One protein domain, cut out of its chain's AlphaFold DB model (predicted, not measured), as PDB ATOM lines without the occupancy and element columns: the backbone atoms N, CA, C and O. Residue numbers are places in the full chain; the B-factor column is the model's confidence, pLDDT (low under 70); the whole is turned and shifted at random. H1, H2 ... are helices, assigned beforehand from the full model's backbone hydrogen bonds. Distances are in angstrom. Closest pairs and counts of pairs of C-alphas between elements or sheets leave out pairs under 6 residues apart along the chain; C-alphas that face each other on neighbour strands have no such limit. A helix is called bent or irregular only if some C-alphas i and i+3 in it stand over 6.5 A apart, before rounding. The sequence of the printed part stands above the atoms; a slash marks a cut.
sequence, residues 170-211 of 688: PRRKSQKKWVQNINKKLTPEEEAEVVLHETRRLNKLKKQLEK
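Overview. This is residues 170 to 211 of the 688 residues of a protein of Coptotermes formosanus (UniProt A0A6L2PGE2). Two separate helices joined by a bare link make a wide, open V with unequal arms: the shorter arm is H1, the longer arm is H2, and residues 183 to 187 with the first end of H2 form the corner. The space between the arms is empty. The printed part has 42 residues, with two named helices in the order H1, H2 and no named strand, and its class is all helix. It is extended, with a radius of gyration of the C-alphas of 15.1 A, and flat, its C-alphas spanning 42 by 27 by 10 A.

Arrangement. H1, residues 170 to 182, and H2, residues 188 to 211, are apart: no C-alpha of the one is within 8 A of the other. A tight link of 5 residues joins them. Residues 170 to 185, of which 170 to 182 belong to H1, stand free, as do residues 187 to 193 and residues 195 to 211. In H1 every O i to N i+4 pair is within hydrogen-bond range; in H2 18 of 20 are.

Along the chain. H1 has 13 residues and measures 18.5 A from C-alpha 170 at (261.169, 246.529, 209.953) to C-alpha 182 at (269.117, 241.564, 194.018). H2 has 24 residues and measures 34.5 A from C-alpha 188 at (271.994, 228.624, 185.819) to C-alpha 211 at (244.406, 243.518, 171.333). Neither helix is bent.

Size, cuts and confidence. The two C-alphas farthest apart are those of Arg 172 and Lys 211, at 42.4 A. The first and last printed C-alphas, of Pro 170 and Lys 211, are 42.2 A apart. The printed part has no cut and no long link. The mean pLDDT of the printed part is 90.2, and no printed residue is under 70.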
ATOM      1  N   PRO A 170     261.713 247.251 211.106       86.50
ATOM      2  CA  PRO A 170     261.169 246.529 209.953       86.50
ATOM      3  C   PRO A 170     261.631 247.053 208.587       86.50
ATOM      4  O   PRO A 170     261.961 246.252 207.719       86.50
ATOM      5  N   ARG A 171     261.729 248.380 208.401       87.62
ATOM      6  CA  ARG A 171     262.208 248.966 207.133       87.62
ATOM      7  C   ARG A 171     263.647 248.544 206.804       87.62
ATOM      8  O   ARG A 171     263.899 248.159 205.667       87.62
ATOM      9  N   ARG A 172     264.564 248.561 207.782       87.75
ATOM     10  CA  ARG A 172     265.972 248.157 207.590       87.75
ATOM     11  C   ARG A 172     266.082 246.658 207.288       87.75
ATOM     12  O   ARG A 172     266.897 246.278 206.456       87.75
ATOM     13  N   LYS A 173     265.216 245.818 207.877       88.31
ATOM     14  CA  LYS A 173     265.100 244.387 207.524       88.31
ATOM     15  C   LYS A 173     264.641 244.173 206.084       88.31
ATOM     16  O   LYS A 173     265.300 243.445 205.351       88.31
ATOM     17  N   SER A 174     263.540 244.806 205.673       88.44
ATOM     18  CA  SER A 174     263.026 244.689 204.302       88.44
ATOM     19  C   SER A 174     264.034 245.200 203.272       88.44
ATOM     20  O   SER A 174     264.218 244.556 202.249       88.44
ATOM     21  N   GLN A 175     264.732 246.303 203.563       90.06
ATOM     22  CA  GLN A 175     265.779 246.835 202.690       90.06
ATOM     23  C   GLN A 175     266.991 245.895 202.602       90.06
ATOM     24  O   GLN A 175     267.440 245.619 201.496       90.06
ATOM     25  N   LYS A 176     267.478 245.344 203.729       90.94
ATOM     26  CA  LYS A 176     268.542 244.321 203.714       90.94
ATOM     27  C   LYS A 176     268.141 243.113 202.863       90.94
ATOM     28  O   LYS A 176     268.907 242.740 201.987       90.94
ATOM     29  N   LYS A 177     266.932 242.569 203.052       93.25
ATOM     30  CA  LYS A 177     266.425 241.446 202.242       93.25
ATOM     31  C   LYS A 177     266.302 241.789 200.756       93.25
ATOM     32  O   LYS A 177     266.651 240.971 199.924       93.25
ATOM     33  N   TRP A 178     265.837 242.988 200.411       91.62
ATOM     34  CA  TRP A 178     265.725 243.420 199.014       91.62
ATOM     35  C   TRP A 178     267.099 243.521 198.331       91.62
ATOM     36  O   TRP A 178     267.270 242.967 197.250       91.62
ATOM     37  N   VAL A 179     268.097 244.119 198.996       93.88
ATOM     38  CA  VAL A 179     269.487 244.138 198.500       93.88
ATOM     39  C   VAL A 179     270.070 242.723 198.426       93.88
ATOM     40  O   VAL A 179     270.707 242.387 197.440       93.88
ATOM     41  N   GLN A 180     269.825 241.869 199.423       92.88
ATOM     42  CA  GLN A 180     270.277 240.472 199.401       92.88
ATOM     43  C   GLN A 180     269.661 239.672 198.248       92.88
ATOM     44  O   GLN A 180     270.358 238.854 197.668       92.88
ATOM     45  N   ASN A 181     268.393 239.912 197.903       91.75
ATOM     46  CA  ASN A 181     267.727 239.235 196.792       91.75
ATOM     47  C   ASN A 181     268.224 239.721 195.420       91.75
ATOM     48  O   ASN A 181     268.292 238.911 194.506       91.75
ATOM     49  N   ILE A 182     268.560 241.009 195.269       90.38
ATOM     50  CA  ILE A 182     269.117 241.564 194.018       90.38
ATOM     51  C   ILE A 182     270.589 241.180 193.844       90.38
ATOM     52  O   ILE A 182     271.013 240.837 192.749       90.38
ATOM     53  N   ASN A 183     271.365 241.195 194.928       92.69
ATOM     54  CA  ASN A 183     272.783 240.840 194.909       92.69
ATOM     55  C   ASN A 183     273.011 239.320 195.043       92.69
ATOM     56  O   ASN A 183     274.158 238.883 195.164       92.69
ATOM     57  N   LYS A 184     271.946 238.509 195.068       93.44
ATOM     58  CA  LYS A 184     272.057 237.051 195.010       93.44
ATOM     59  C   LYS A 184     272.503 236.686 193.595       93.44
ATOM     60  O   LYS A 184     271.782 236.965 192.646       93.44
ATOM     61  N   LYS A 185     273.655 236.030 193.458       89.81
ATOM     62  CA  LYS A 185     273.962 235.295 192.225       89.81
ATOM     63  C   LYS A 185     272.982 234.125 192.126       89.81
ATOM     64  O   LYS A 185     272.825 233.390 193.105       89.81
ATOM     65  N   LEU A 186     272.295 234.005 190.998       90.38
ATOM     66  CA  LEU A 186     271.434 232.863 190.719       90.38
ATOM     67  C   LEU A 186     272.310 231.658 190.330       90.38
ATOM     68  O   LEU A 186     273.508 231.798 190.073       90.38
ATOM     69  N   THR A 187     271.726 230.463 190.339       93.12
ATOM     70  CA  THR A 187     272.286 229.303 189.625       93.12
ATOM     71  C   THR A 187     271.789 229.322 188.173       93.12
ATOM     72  O   THR A 187     270.722 229.885 187.929       93.12
ATOM     73  N   PRO A 188     272.472 228.676 187.208       90.62
ATOM     74  CA  PRO A 188     271.994 228.624 185.819       90.62
ATOM     75  C   PRO A 188     270.582 228.017 185.685       90.62
ATOM     76  O   PRO A 188     269.820 228.391 184.796       90.62
ATOM     77  N   GLU A 189     270.187 227.133 186.608       90.25
ATOM     78  CA  GLU A 189     268.819 226.607 186.710       90.25
ATOM     79  C   GLU A 189     267.803 227.695 187.111       90.25
ATOM     80  O   GLU A 189     266.757 227.836 186.477       90.25
ATOM     81  N   GLU A 190     268.116 228.508 188.127       89.50
ATOM     82  CA  GLU A 190     267.280 229.646 188.533       89.50
ATOM     83  C   GLU A 190     267.231 230.739 187.451       89.50
ATOM     84  O   GLU A 190     266.194 231.377 187.268       89.50
ATOM     85  N   GLU A 191     268.323 230.955 186.711       89.00
ATOM     86  CA  GLU A 191     268.373 231.884 185.573       89.00
ATOM     87  C   GLU A 191     267.448 231.410 184.443       89.00
ATOM     88  O   GLU A 191     266.643 232.197 183.937       89.00
ATOM     89  N   ALA A 192     267.466 230.114 184.116       90.31
ATOM     90  CA  ALA A 192     266.534 229.521 183.160       90.31
ATOM     91  C   ALA A 192     265.065 229.640 183.620       90.31
ATOM     92  O   ALA A 192     264.197 229.983 182.811       90.31
ATOM     93  N   GLU A 193     264.762 229.439 184.911       90.62
ATOM     94  CA  GLU A 193     263.413 229.683 185.447       90.62
ATOM     95  C   GLU A 193     262.980 231.153 185.319       90.62
ATOM     96  O   GLU A 193     261.821 231.424 184.980       90.62
ATOM     97  N   VAL A 194     263.891 232.109 185.542       89.12
ATOM     98  CA  VAL A 194     263.621 233.544 185.357       89.12
ATOM     99  C   VAL A 194     263.342 233.858 183.888       89.12
ATOM    100  O   VAL A 194     262.304 234.456 183.601       89.12
ATOM    101  N   VAL A 195     264.165 233.386 182.947       90.81
ATOM    102  CA  VAL A 195     263.932 233.574 181.500       90.81
ATOM    103  C   VAL A 195     262.593 232.957 181.069       90.81
ATOM    104  O   VAL A 195     261.808 233.587 180.352       90.81
ATOM    105  N   LEU A 196     262.248 231.765 181.565       91.44
ATOM    106  CA  LEU A 196     260.946 231.133 181.314       91.44
ATOM    107  C   LEU A 196     259.774 231.902 181.947       91.44
ATOM    108  O   LEU A 196     258.672 231.920 181.395       91.44
ATOM    109  N   HIS A 197     259.965 232.556 183.092       90.81
ATOM    110  CA  HIS A 197     258.955 233.426 183.693       90.81
ATOM    111  C   HIS A 197     258.787 234.745 182.914       90.81
ATOM    112  O   HIS A 197     257.658 235.203 182.704       90.81
ATOM    113  N   GLU A 198     259.881 235.340 182.444       90.69
ATOM    114  CA  GLU A 198     259.877 236.615 181.729       90.69
ATOM    115  C   GLU A 198     259.344 236.485 180.302       90.69
ATOM    116  O   GLU A 198     258.449 237.244 179.934       90.69
ATOM    117  N   THR A 199     259.738 235.461 179.544       87.38
ATOM    118  CA  THR A 199     259.122 235.140 178.240       87.38
ATOM    119  C   THR A 199     257.608 234.914 178.366       87.38
ATOM    120  O   THR A 199     256.825 235.487 177.606       87.38
ATOM    121  N   ARG A 200     257.140 234.185 179.394       91.88
ATOM    122  CA  ARG A 200     255.699 234.039 179.705       91.88
ATOM    123  C   ARG A 200     255.014 235.365 180.054       91.88
ATOM    124  O   ARG A 200     253.803 235.485 179.850       91.88
ATOM    125  N   ARG A 201     255.733 236.347 180.606       93.44
ATOM    126  CA  ARG A 201     255.216 237.692 180.915       93.44
ATOM    127  C   ARG A 201     255.170 238.571 179.662       93.44
ATOM    128  O   ARG A 201     254.146 239.207 179.426       93.44
ATOM    129  N   LEU A 202     256.221 238.558 178.848       88.38
ATOM    130  CA  LEU A 202     256.310 239.288 177.582       88.38
ATOM    131  C   LEU A 202     255.255 238.788 176.587       88.38
ATOM    132  O   LEU A 202     254.490 239.592 176.068       88.38
ATOM    133  N   ASN A 203     255.072 237.471 176.453       88.62
ATOM    134  CA  ASN A 203     254.026 236.884 175.606       88.62
ATOM    135  C   ASN A 203     252.593 237.220 176.067       88.62
ATOM    136  O   ASN A 203     251.671 237.240 175.252       88.62
ATOM    137  N   LYS A 204     252.376 237.509 177.360       92.69
ATOM    138  CA  LYS A 204     251.089 238.034 177.858       92.69
ATOM    139  C   LYS A 204     250.910 239.513 177.524       92.69
ATOM    140  O   LYS A 204     249.800 239.906 177.180       92.69
ATOM    141  N   LEU A 205     251.980 240.307 177.605       88.38
ATOM    142  CA  LEU A 205     251.965 241.724 177.237       88.38
ATOM    143  C   LEU A 205     251.770 241.903 175.726       88.38
ATOM    144  O   LEU A 205     250.883 242.661 175.347       88.38
ATOM    145  N   LYS A 206     252.489 241.163 174.864       87.00
ATOM    146  CA  LYS A 206     252.301 241.224 173.400       87.00
ATOM    147  C   LYS A 206     250.839 240.938 173.027       87.00
ATOM    148  O   LYS A 206     250.196 241.779 172.412       87.00
ATOM    149  N   LYS A 207     250.245 239.880 173.597       88.75
ATOM    150  CA  LYS A 207     248.811 239.538 173.454       88.75
ATOM    151  C   LYS A 207     247.814 240.535 174.062       88.75
ATOM    152  O   LYS A 207     246.611 240.392 173.841       88.75
ATOM    153  N   GLN A 208     248.261 241.511 174.851       90.88
ATOM    154  CA  GLN A 208     247.446 242.651 175.290       90.88
ATOM    155  C   GLN A 208     247.626 243.860 174.362       90.88
ATOM    156  O   GLN A 208     246.658 244.573 174.116       90.88
ATOM    157  N   LEU A 209     248.831 244.053 173.822       87.25
ATOM    158  CA  LEU A 209     249.192 245.148 172.920       87.25
ATOM    159  C   LEU A 209     248.587 244.948 171.521       87.25
ATOM    160  O   LEU A 209     247.905 245.848 171.030       87.25
ATOM    161  N   GLU A 210     248.679 243.727 170.984       86.31
ATOM    162  CA  GLU A 210     247.953 243.245 169.795       86.31
ATOM    163  C   GLU A 210     246.447 243.556 169.903       86.31
ATOM    164  O   GLU A 210     245.854 244.156 169.011       86.31
ATOM    165  N   LYS A 211     245.831 243.244 171.054       89.56
ATOM    166  CA  LYS A 211     244.406 243.518 171.333       89.56
ATOM    167  C   LYS A 211     244.067 244.997 171.517       89.56
ATOM    168  O   LYS A 211     242.890 245.344 171.499       89.56
TER     169      LYS A 211